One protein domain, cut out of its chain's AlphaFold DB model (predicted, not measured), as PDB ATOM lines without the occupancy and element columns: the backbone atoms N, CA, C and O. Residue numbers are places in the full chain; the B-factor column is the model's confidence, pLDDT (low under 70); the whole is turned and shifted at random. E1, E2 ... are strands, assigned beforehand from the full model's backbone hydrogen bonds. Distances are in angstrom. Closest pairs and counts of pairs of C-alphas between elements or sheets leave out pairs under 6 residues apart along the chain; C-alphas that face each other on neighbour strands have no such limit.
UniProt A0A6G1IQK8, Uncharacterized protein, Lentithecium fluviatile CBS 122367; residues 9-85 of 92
ATOM      1  N   SER A   9     -46.945 -16.236   3.249       94.62
ATOM      2  CA  SER A   9     -47.425 -16.319   4.630       94.62
ATOM      3  C   SER A   9     -48.764 -17.033   4.707       94.62
ATOM      4  O   SER A   9     -49.627 -16.820   3.861       94.62
ATOM      5  N   ALA A  10     -48.958 -17.822   5.760       94.12
ATOM      6  CA  ALA A  10     -50.234 -18.437   6.098       94.12
ATOM      7  C   ALA A  10     -50.486 -18.292   7.603       94.12
ATOM      8  O   ALA A  10     -49.552 -18.348   8.402       94.12
ATOM      9  N   GLN A  11     -51.750 -18.105   7.984       93.06
ATOM     10  CA  GLN A  11     -52.192 -18.093   9.378       93.06
ATOM     11  C   GLN A  11     -53.209 -19.209   9.568       93.06
ATOM     12  O   GLN A  11     -54.223 -19.262   8.876       93.06
ATOM     13  N   LEU A  12     -52.911 -20.121  10.487       91.50
ATOM     14  CA  LEU A  12     -53.672 -21.342  10.720       91.50
ATOM     15  C   LEU A  12     -53.863 -21.532  12.221       91.50
ATOM     16  O   LEU A  12     -53.025 -21.118  13.026       91.50
ATOM     17  N   VAL A  13     -54.961 -22.182  12.595       89.25
ATOM     18  CA  VAL A  13     -55.202 -22.571  13.986       89.25
ATOM     19  C   VAL A  13     -54.298 -23.754  14.331       89.25
ATOM     20  O   VAL A  13     -54.213 -24.722  13.579       89.25
ATOM     21  N   SER A  14     -53.634 -23.672  15.482       86.81
ATOM     22  CA  SER A  14     -52.715 -24.686  15.998       86.81
ATOM     23  C   SER A  14     -53.146 -25.134  17.394       86.81
ATOM     24  O   SER A  14     -53.736 -24.367  18.153       86.81
ATOM     25  N   ASN A  15     -52.824 -26.379  17.738       86.62
ATOM     26  CA  ASN A  15     -52.969 -26.949  19.077       86.62
ATOM     27  C   ASN A  15     -51.662 -26.888  19.899       86.62
ATOM     28  O   ASN A  15     -51.513 -27.640  20.859       86.62
ATOM     29  N   GLY A  16     -50.708 -26.044  19.499       85.25
ATOM     30  CA  GLY A  16     -49.348 -25.993  20.043       85.25
ATOM     31  C   GLY A  16     -48.312 -26.625  19.113       85.25
ATOM     32  O   GLY A  16     -47.143 -26.280  19.201       85.25
ATOM     33  N   ALA A  17     -48.717 -27.474  18.165       89.31
ATOM     34  CA  ALA A  17     -47.830 -27.969  17.118       89.31
ATOM     35  C   ALA A  17     -47.940 -27.110  15.844       89.31
ATOM     36  O   ALA A  17     -49.042 -26.691  15.478       89.31
ATOM     37  N   LEU A  18     -46.838 -26.869  15.130       90.44
ATOM     38  CA  LEU A  18     -46.826 -26.165  13.844       90.44
ATOM     39  C   LEU A  18     -47.815 -26.856  12.903       90.44
ATOM     40  O   LEU A  18     -47.667 -28.045  12.690       90.44
ATOM     41  N   PRO A  19     -48.861 -26.212  12.378       90.38
ATOM     42  CA  PRO A  19     -49.843 -26.909  11.555       90.38
ATOM     43  C   PRO A  19     -49.266 -27.236  10.173       90.38
ATOM     44  O   PRO A  19     -48.377 -26.545   9.677       90.38
ATOM     45  N   ALA A  20     -49.804 -28.273   9.529       93.06
ATOM     46  CA  ALA A  20     -49.573 -28.460   8.102       93.06
ATOM     47  C   ALA A  20     -50.200 -27.289   7.326       93.06
ATOM     48  O   ALA A  20     -51.272 -26.799   7.689       93.06
ATOM     49  N   VAL A  21     -49.545 -26.862   6.251       95.81
ATOM     50  CA  VAL A  21     -50.042 -25.807   5.362       95.81
ATOM     51  C   VAL A  21     -50.414 -26.458   4.042       95.81
ATOM     52  O   VAL A  21     -49.526 -26.944   3.353       95.81
ATOM     53  N   THR A  22     -51.697 -26.481   3.676       92.88
ATOM     54  CA  THR A  22     -52.139 -27.090   2.408       92.88
ATOM     55  C   THR A  22     -52.237 -26.100   1.255       92.88
ATOM     56  O   THR A  22     -51.923 -26.469   0.126       92.88
ATOM     57  N   ASP A  23     -52.590 -24.847   1.551       88.56
ATOM     58  CA  ASP A  23     -52.976 -23.825   0.568       88.56
ATOM     59  C   ASP A  23     -52.297 -22.475   0.858       88.56
ATOM     60  O   ASP A  23     -52.927 -21.417   0.886       88.56
ATOM     61  N   GLY A  24     -50.995 -22.506   1.145       94.06
ATOM     62  CA  GLY A  24     -50.218 -21.299   1.391       94.06
ATOM     63  C   GLY A  24     -50.060 -20.470   0.117       94.06
ATOM     64  O   GLY A  24     -49.754 -21.005  -0.949       94.06
ATOM     65  N   THR A  25     -50.233 -19.154   0.225       94.94
ATOM     66  CA  THR A  25     -50.098 -18.219  -0.900       94.94
ATOM     67  C   THR A  25     -48.953 -17.238  -0.682       94.94
ATOM     68  O   THR A  25     -48.506 -16.985   0.443       94.94
ATOM     69  N   CYS A  26     -48.463 -16.692  -1.790       94.06
ATOM     70  CA  CYS A  26     -47.424 -15.681  -1.802       94.06
ATOM     71  C   CYS A  26     -47.986 -14.345  -2.307       94.06
ATOM     72  O   CYS A  26     -48.755 -14.306  -3.265       94.06
ATOM     73  N   ALA A  27     -47.626 -13.249  -1.644       93.56
ATOM     74  CA  ALA A  27     -48.129 -11.917  -1.956       93.56
ATOM     75  C   ALA A  27     -47.694 -11.482  -3.362       93.56
ATOM     76  O   ALA A  27     -46.530 -11.651  -3.723       93.56
ATOM     77  N   GLU A  28     -48.624 -10.911  -4.136       89.50
ATOM     78  CA  GLU A  28     -48.374 -10.419  -5.500       89.50
ATOM     79  C   GLU A  28     -47.704 -11.457  -6.427       89.50
ATOM     80  O   GLU A  28     -46.941 -11.112  -7.330       89.50
ATOM     81  N   SER A  29     -47.960 -12.753  -6.209       90.69
ATOM     82  CA  SER A  29     -47.356 -13.838  -6.984       90.69
ATOM     83  C   SER A  29     -48.315 -15.007  -7.185       90.69
ATOM     84  O   SER A  29     -49.174 -15.283  -6.355       90.69
ATOM     85  N   SER A  30     -48.137 -15.738  -8.288       90.69
ATOM     86  CA  SER A  30     -48.835 -17.003  -8.558       90.69
ATOM     87  C   SER A  30     -48.235 -18.197  -7.808       90.69
ATOM     88  O   SER A  30     -48.735 -19.314  -7.936       90.69
ATOM     89  N   ARG A  31     -47.148 -17.983  -7.056       92.75
ATOM     90  CA  ARG A  31     -46.502 -19.027  -6.262       92.75
ATOM     91  C   ARG A  31     -47.386 -19.438  -5.090       92.75
ATOM     92  O   ARG A  31     -47.974 -18.600  -4.406       92.75
ATOM     93  N   THR A  32     -47.407 -20.735  -4.827       95.06
ATOM     94  CA  THR A  32     -48.021 -21.323  -3.639       95.06
ATOM     95  C   THR A  32     -46.980 -22.091  -2.846       95.06
ATOM     96  O   THR A  32     -45.920 -22.454  -3.362       95.06
ATOM     97  N   PHE A  33     -47.270 -22.334  -1.573       95.69
ATOM     98  CA  PHE A  33     -46.439 -23.183  -0.741       95.69
ATOM     99  C   PHE A  33     -47.276 -24.122   0.120       95.69
ATOM    100  O   PHE A  33     -48.409 -23.825   0.501       95.69
ATOM    101  N   ASN A  34     -46.685 -25.266   0.431       96.50
ATOM    102  CA  ASN A  34     -47.245 -26.294   1.283       96.50
ATOM    103  C   ASN A  34     -46.191 -26.717   2.306       96.50
ATOM    104  O   ASN A  34     -45.002 -26.746   1.992       96.50
ATOM    105  N   VAL A  35     -46.630 -27.040   3.517       96.25
ATOM    106  CA  VAL A  35     -45.792 -27.630   4.559       96.25
ATOM    107  C   VAL A  35     -46.465 -28.914   5.015       96.25
ATOM    108  O   VAL A  35     -47.511 -28.867   5.665       96.25
ATOM    109  N   ALA A  36     -45.870 -30.053   4.673       95.75
ATOM    110  CA  ALA A  36     -46.333 -31.365   5.106       95.75
ATOM    111  C   ALA A  36     -45.559 -31.828   6.344       95.75
ATOM    112  O   ALA A  36     -44.364 -31.563   6.462       95.75
ATOM    113  N   LYS A  37     -46.235 -32.536   7.254       93.56
ATOM    114  CA  LYS A  37     -45.596 -33.207   8.391       93.56
ATOM    115  C   LYS A  37     -45.239 -34.637   8.035       93.56
ATOM    116  O   LYS A  37     -46.084 -35.342   7.486       93.56
ATOM    117  N   ASN A  38     -44.047 -35.061   8.425       92.75
ATOM    118  CA  ASN A  38     -43.640 -36.457   8.384       92.75
ATOM    119  C   ASN A  38     -43.790 -37.106   9.769       92.75
ATOM    120  O   ASN A  38     -43.840 -36.419  10.793       92.75
ATOM    121  N   ASP A  39     -43.835 -38.439   9.804       90.38
ATOM    122  CA  ASP A  39     -43.993 -39.214  11.044       90.38
ATOM    123  C   ASP A  39     -42.799 -39.078  12.007       90.38
ATOM    124  O   ASP A  39     -42.935 -39.306  13.207       90.38
ATOM    125  N   ASP A  40     -41.628 -38.692  11.494       90.25
ATOM    126  CA  ASP A  40     -40.398 -38.474  12.265       90.25
ATOM    127  C   ASP A  40     -40.295 -37.066  12.884       90.25
ATOM    128  O   ASP A  40     -39.296 -36.745  13.526       90.25
ATOM    129  N   GLY A  41     -41.322 -36.227  12.705       88.81
ATOM    130  CA  GLY A  41     -41.357 -34.849  13.196       88.81
ATOM    131  C   GLY A  41     -40.695 -33.825  12.270       88.81
ATOM    132  O   GLY A  41     -40.788 -32.629  12.540       88.81
ATOM    133  N   SER A  42     -40.071 -34.253  11.167       94.19
ATOM    134  CA  SER A  42     -39.590 -33.337  10.130       94.19
ATOM    135  C   SER A  42     -40.750 -32.728   9.335       94.19
ATOM    136  O   SER A  42     -41.857 -33.279   9.268       94.19
ATOM    137  N   LEU A  43     -40.495 -31.579   8.706       95.50
ATOM    138  CA  LEU A  43     -41.454 -30.909   7.830       95.50
ATOM    139  C   LEU A  43     -40.908 -30.838   6.404       95.50
ATOM    140  O   LEU A  43     -39.734 -30.544   6.193       95.50
ATOM    141  N   LEU A  44     -41.766 -31.049   5.410       96.19
ATOM    142  CA  LEU A  44     -41.429 -30.845   4.004       96.19
ATOM    143  C   LEU A  44     -42.093 -29.566   3.496       96.19
ATOM    144  O   LEU A  44     -43.302 -29.534   3.266       96.19
ATOM    145  N   LEU A  45     -41.288 -28.527   3.281       95.88
ATOM    146  CA  LEU A  45     -41.697 -27.329   2.564       95.88
ATOM    147  C   LEU A  45     -41.655 -27.609   1.060       95.88
ATOM    148  O   LEU A  45     -40.619 -27.980   0.511       95.88
ATOM    149  N   THR A  46     -42.773 -27.382   0.384       96.12
ATOM    150  CA  THR A  46     -42.880 -27.410  -1.076       96.12
ATOM    151  C   THR A  46     -43.326 -26.042  -1.563       96.12
ATOM    152  O   THR A  46     -44.358 -25.548  -1.124       96.12
ATOM    153  N   VAL A  47     -42.591 -25.449  -2.497       94.12
ATOM    154  CA  VAL A  47     -42.986 -24.229  -3.211       94.12
ATOM    155  C   VAL A  47     -43.324 -24.606  -4.647       94.12
ATOM    156  O   VAL A  47     -42.557 -25.317  -5.292       94.12
ATOM    157  N   SER A  48     -44.463 -24.140  -5.149       93.75
ATOM    158  CA  SER A  48     -44.956 -24.435  -6.494       93.75
ATOM    159  C   SER A  48     -45.186 -23.143  -7.267       93.75
ATOM    160  O   SER A  48     -45.732 -22.182  -6.728       93.75
ATOM    161  N   GLN A  49     -44.791 -23.120  -8.537       91.19
ATOM    162  CA  GLN A  49     -45.058 -22.020  -9.459       91.19
ATOM    163  C   GLN A  49     -45.623 -22.571 -10.771       91.19
ATOM    164  O   GLN A  49     -44.936 -23.363 -11.420       91.19
ATOM    165  N   PRO A  50     -46.811 -22.131 -11.214       91.19
ATOM    166  CA  PRO A  50     -47.323 -22.514 -12.522       91.19
ATOM    167  C   PRO A  50     -46.441 -21.923 -13.628       91.19
ATOM    168  O   PRO A  50     -46.185 -20.717 -13.658       91.19
ATOM    169  N   VAL A  51     -45.975 -22.778 -14.539       88.81
ATOM    170  CA  VAL A  51     -45.193 -22.390 -15.729       88.81
ATOM    171  C   VAL A  51     -46.097 -22.343 -16.957       88.81
ATOM    172  O   VAL A  51     -45.998 -21.437 -17.782       88.81
ATOM    173  N   THR A  52     -47.016 -23.301 -17.064       89.94
ATOM    174  CA  THR A  52     -48.094 -23.325 -18.059       89.94
ATOM    175  C   THR A  52     -49.404 -23.710 -17.368       89.94
ATOM    176  O   THR A  52     -49.369 -24.191 -16.237       89.94
ATOM    177  N   PRO A  53     -50.574 -23.589 -18.025       87.69
ATOM    178  CA  PRO A  53     -51.843 -24.029 -17.435       87.69
ATOM    179  C   PRO A  53     -51.882 -25.511 -17.028       87.69
ATOM    180  O   PRO A  53     -52.774 -25.916 -16.292       87.69
ATOM    181  N   SER A  54     -50.955 -26.327 -17.536       89.94
ATOM    182  CA  SER A  54     -50.883 -27.766 -17.287       89.94
ATOM    183  C   SER A  54     -49.551 -28.214 -16.677       89.94
ATOM    184  O   SER A  54     -49.273 -29.412 -16.677       89.94
ATOM    185  N   SER A  55     -48.690 -27.291 -16.228       90.75
ATOM    186  CA  SER A  55     -47.410 -27.648 -15.607       90.75
ATOM    187  C   SER A  55     -46.975 -26.656 -14.538       90.75
ATOM    188  O   SER A  55     -47.055 -25.439 -14.720       90.75
ATOM    189  N   ASP A  56     -46.431 -27.214 -13.463       91.00
ATOM    190  CA  ASP A  56     -45.851 -26.475 -12.353       91.00
ATOM    191  C   ASP A  56     -44.364 -26.797 -12.235       91.00
ATOM    192  O   ASP A  56     -43.947 -27.949 -12.377       91.00
ATOM    193  N   GLN A  57     -43.571 -25.787 -11.901       92.00
ATOM    194  CA  GLN A  57     -42.224 -25.964 -11.382       92.00
ATOM    195  C   GLN A  57     -42.297 -26.042  -9.857       92.00
ATOM    196  O   GLN A  57     -42.932 -25.195  -9.225       92.00
ATOM    197  N   LYS A  58     -41.630 -27.036  -9.263       93.62
ATOM    198  CA  LYS A  58     -41.636 -27.260  -7.813       93.62
ATOM    199  C   LYS A  58     -40.231 -27.230  -7.231       93.62
ATOM    200  O   LYS A  58     -39.281 -27.710  -7.847       93.62
ATOM    201  N   GLY A  59     -40.123 -26.657  -6.039       93.88
ATOM    202  CA  GLY A  59     -38.923 -26.660  -5.213       93.88
ATOM    203  C   GLY A  59     -39.239 -27.186  -3.818       93.88
ATOM    204  O   GLY A  59     -40.324 -26.931  -3.297       93.88
ATOM    205  N   TYR A  60     -38.295 -27.903  -3.220       95.19
ATOM    206  CA  TYR A  60     -38.490 -28.621  -1.965       95.19
ATOM    207  C   TYR A  60     -37.396 -28.290  -0.957       95.19
ATOM    208  O   TYR A  60     -36.228 -28.152  -1.321       95.19
ATOM    209  N   HIS A  61     -37.764 -28.217   0.316       96.06
ATOM    210  CA  HIS A  61     -36.823 -28.129   1.421       96.06
ATOM    211  C   HIS A  61     -37.336 -28.944   2.604       96.06
ATOM    212  O   HIS A  61     -38.487 -28.795   3.018       96.06
ATOM    213  N   THR A  62     -36.481 -29.811   3.136       96.31
ATOM    214  CA  THR A  62     -36.784 -30.579   4.343       96.31
ATOM    215  C   THR A  62     -36.259 -29.816   5.546       96.31
ATOM    216  O   THR A  62     -35.056 -29.595   5.644       96.31
ATOM    217  N   ILE A  63     -37.166 -29.463   6.449       96.00
ATOM    218  CA  ILE A  63     -36.873 -28.943   7.781       96.00
ATOM    219  C   ILE A  63     -36.702 -30.149   8.701       96.00
ATOM    220  O   ILE A  63     -37.640 -30.934   8.875       96.00
ATOM    221  N   ALA A  64     -35.510 -30.321   9.260       95.62
ATOM    222  CA  ALA A  64     -35.217 -31.426  10.158       95.62
ATOM    223  C   ALA A  64     -35.975 -31.278  11.488       95.62
ATOM    224  O   ALA A  64     -36.319 -30.176  11.916       95.62
ATOM    225  N   ALA A  65     -36.230 -32.401  12.164       94.50
ATOM    226  CA  ALA A  65     -36.957 -32.395  13.433       94.50
ATOM    227  C   ALA A  65     -36.225 -31.592  14.529       94.50
ATOM    228  O   ALA A  65     -36.878 -30.972  15.363       94.50
ATOM    229  N   ASP A  66     -34.886 -31.552  14.520       95.62
ATOM    230  CA  ASP A  66     -34.100 -30.763  15.479       95.62
ATOM    231  C   ASP A  66     -34.165 -29.245  15.233       95.62
ATOM    232  O   ASP A  66     -33.853 -28.459  16.128       95.62
ATOM    233  N   GLU A  67     -34.649 -28.822  14.063       96.19
ATOM    234  CA  GLU A  67     -34.893 -27.416  13.744       96.19
ATOM    235  C   GLU A  67     -36.273 -26.935  14.218       96.19
ATOM    236  O   GLU A  67     -36.596 -25.755  14.064       96.19
ATOM    237  N   VAL A  68     -37.094 -27.817  14.797       94.75
ATOM    238  CA  VAL A  68     -38.393 -27.488  15.391       94.75
ATOM    239  C   VAL A  68     -38.326 -27.748  16.891       94.75
ATOM    240  O   VAL A  68     -38.220 -28.882  17.347       94.75
ATOM    241  N   VAL A  69     -38.414 -26.683  17.684       94.31
ATOM    242  CA  VAL A  69     -38.338 -26.768  19.148       94.31
ATOM    243  C   VAL A  69     -39.663 -26.396  19.788       94.31
ATOM    244  O   VAL A  69     -40.373 -25.517  19.306       94.31
ATOM    245  N   LEU A  70     -39.984 -27.037  20.910       93.12
ATOM    246  CA  LEU A  70     -41.112 -26.645  21.743       93.12
ATOM    247  C   LEU A  70     -40.686 -25.491  22.663       93.12
ATOM    248  O   LEU A  70     -39.916 -25.684  23.603       93.12
ATOM    249  N   GLU A  71     -41.184 -24.289  22.395       93.50
ATOM    250  CA  GLU A  71     -40.915 -23.080  23.173       93.50
ATOM    251  C   GLU A  71     -42.062 -22.811  24.155       93.50
ATOM    252  O   GLU A  71     -43.236 -22.843  23.783       93.50
ATOM    253  N   GLN A  72     -41.734 -22.535  25.421       91.56
ATOM    254  CA  GLN A  72     -42.727 -22.164  26.427       91.56
ATOM    255  C   GLN A  72     -42.967 -20.649  26.415       91.56
ATOM    256  O   GLN A  72     -42.077 -19.859  26.724       91.56
ATOM    257  N   THR A  73     -44.200 -20.243  26.126       86.00
ATOM    258  CA  THR A  73     -44.664 -18.853  26.101       86.00
ATOM    259  C   THR A  73     -45.678 -18.631  27.229       86.00
ATOM    260  O   THR A  73     -46.895 -18.712  27.073       86.00
ATOM    261  N   GLY A  74     -45.161 -18.374  28.436       86.75
ATOM    262  CA  GLY A  74     -45.980 -18.210  29.640       86.75
ATOM    263  C   GLY A  74     -46.618 -19.529  30.093       86.75
ATOM    264  O   GLY A  74     -45.915 -20.447  30.516       86.75
ATOM    265  N   ALA A  75     -47.951 -19.615  30.034       87.31
ATOM    266  CA  ALA A  75     -48.718 -20.802  30.435       87.31
ATOM    267  C   ALA A  75     -48.974 -21.795  29.281       87.31
ATOM    268  O   ALA A  75     -49.706 -22.769  29.460       87.31
ATOM    269  N   SER A  76     -48.416 -21.549  28.096       86.62
ATOM    270  CA  SER A  76     -48.574 -22.400  26.913       86.62
ATOM    271  C   SER A  76     -47.217 -22.794  26.341       86.62
ATOM    272  O   SER A  76     -46.213 -22.134  26.601       86.62
ATOM    273  N   SER A  77     -47.200 -23.876  25.566       90.44
ATOM    274  CA  SER A  77     -46.026 -24.328  24.824       90.44
ATOM    275  C   SER A  77     -46.385 -24.461  23.352       90.44
ATOM    276  O   SER A  77     -47.474 -24.939  23.027       90.44
ATOM    277  N   GLN A  78     -45.484 -24.030  22.475       93.12
ATOM    278  CA  GLN A  78     -45.701 -24.009  21.033       93.12
ATOM    279  C   GLN A  78     -44.436 -24.387  20.262       93.12
ATOM    280  O   GLN A  78     -43.334 -23.995  20.629       93.12
ATOM    281  N   GLU A  79     -44.596 -25.149  19.186       93.62
ATOM    282  CA  GLU A  79     -43.513 -25.468  18.264       93.62
ATOM    283  C   GLU A  79     -43.066 -24.212  17.508       93.62
ATOM    284  O   GLU A  79     -43.880 -23.405  17.044       93.62
ATOM    285  N   ARG A  80     -41.752 -24.058  17.370       93.31
ATOM    286  CA  ARG A  80     -41.104 -22.943  16.696       93.31
ATOM    287  C   ARG A  80     -39.945 -23.455  15.853       93.31
ATOM    288  O   ARG A  80     -39.114 -24.219  16.334       93.31
ATOM    289  N   TYR A  81     -39.869 -22.978  14.615       94.12
ATOM    290  CA  TYR A  81     -38.706 -23.196  13.760       94.12
ATOM    291  C   TYR A  81     -37.516 -22.344  14.229       94.12
ATOM    292  O   TYR A  81     -37.661 -21.139  14.456       94.12
ATOM    293  N   VAL A  82     -36.352 -22.975  14.369       96.06
ATOM    294  CA  VAL A  82     -35.081 -22.369  14.806       96.06
ATOM    295  C   VAL A  82     -33.916 -22.669  13.861       96.06
ATOM    296  O   VAL A  82     -32.777 -22.317  14.169       96.06
ATOM    297  N   GLY A  83     -34.189 -23.305  12.724       94.31
ATOM    298  CA  GLY A  83     -33.189 -23.529  11.688       94.31
ATOM    299  C   GLY A  83     -32.763 -22.241  10.962       94.31
ATOM    300  O   GLY A  83     -33.173 -21.129  11.325       94.31
ATOM    301  N   PRO A  84     -31.910 -22.364   9.933       95.12
ATOM    302  CA  PRO A  84     -31.412 -21.237   9.157       95.12
ATOM    303  C   PRO A  84     -32.531 -20.413   8.510       95.12
ATOM    304  O   PRO A  84     -33.467 -20.940   7.919       95.12
ATOM    305  N   ALA A  85     -32.391 -19.087   8.532       92.00
ATOM    306  CA  ALA A  85     -33.298 -18.199   7.800       92.00
ATOM    307  C   ALA A  85     -33.085 -18.249   6.274       92.00
ATOM    308  O   ALA A  85     -33.961 -17.838   5.514       92.00
TER     309      ALA A  85
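What this domain is: This is residues 9 to 85 of the 92 residues of an uncharacterized protein of Lentithecium fluviatile CBS 122367 (UniProt A0A6G1IQK8). The domain is a rod of strands: a strongly twisted sheet of four strands, E1 to E4, drawn out at one end by the long hairpin E3 and E4, with a second, separate hairpin, E5 and E6, making the other end. Residues 9 to 20, with no named element, loop out beside E6 and return to lead into E1. The printed part has 77 residues with no named helix and six named strands, E1 to E6 along the chain; the larger sheet has the order E1, E2, E3, E4 and the smaller one E5, E6, both antiparallel. The class is all strand, and the whole is loose, with a radius of gyration of the C-alphas of 14.3 A and spans of 48 by 23 by 22 A.

How they stand to each other: The larger sheet is a meander, each strand the antiparallel neighbour of the one before, of E1 (residues 21 to 26), E2 (residues 32 to 37), E3 (residues 43 to 52) and E4 (residues 55 to 63). E2 and E3 are inner strands, and E1 and E4 are edge strands. The hairpin E3 and E4 has an angle of 164 degrees between directions, and N 47 and O 59 are within hydrogen-bond range at 2.8 A. In the hairpin E2 and E3, at 153 degrees, N 34 and O 46 are 2.8 A apart. In the hairpin E1 and E2, at 152 degrees, N 24 and O 33 are 3.0 A apart. From edge to edge the strands' lines turn by 68 degrees. The other hairpin joins E5 (residues 68 to 73) and E6 (residues 76 to 81), antiparallel at 146 degrees, with N 71 and O 78 at 2.8 A. E4 and E5 meet only through their link. E4 and E6 are only just apart, their closest C-alphas 8.5 A from each other, and E3 is apart from both E5 and E6.

Where its parts are: E3, the longest strand by residues, measures 27.8 A from first to last C-alpha, and E4 measures 25.7 A. E2 measures 17.1 A, E6 16.5 A, E5 15.1 A and E1 12.7 A. E1 begins at C-alpha 21 (-50.042, -25.807, 5.362), E3 ends at C-alpha 52 (-48.094, -23.325, -18.059), and E6 ends at C-alpha 81 (-38.706, -23.196, 13.760).

The domain as a whole: The two C-alphas farthest apart, those of Thr 52 and Ala 75, are 48.6 A from each other. The five links between the strands are tight, and the printed part, residues 9 to 85, has no cut. The mean pLDDT of the printed part is 92.5, and no printed residue is under 70.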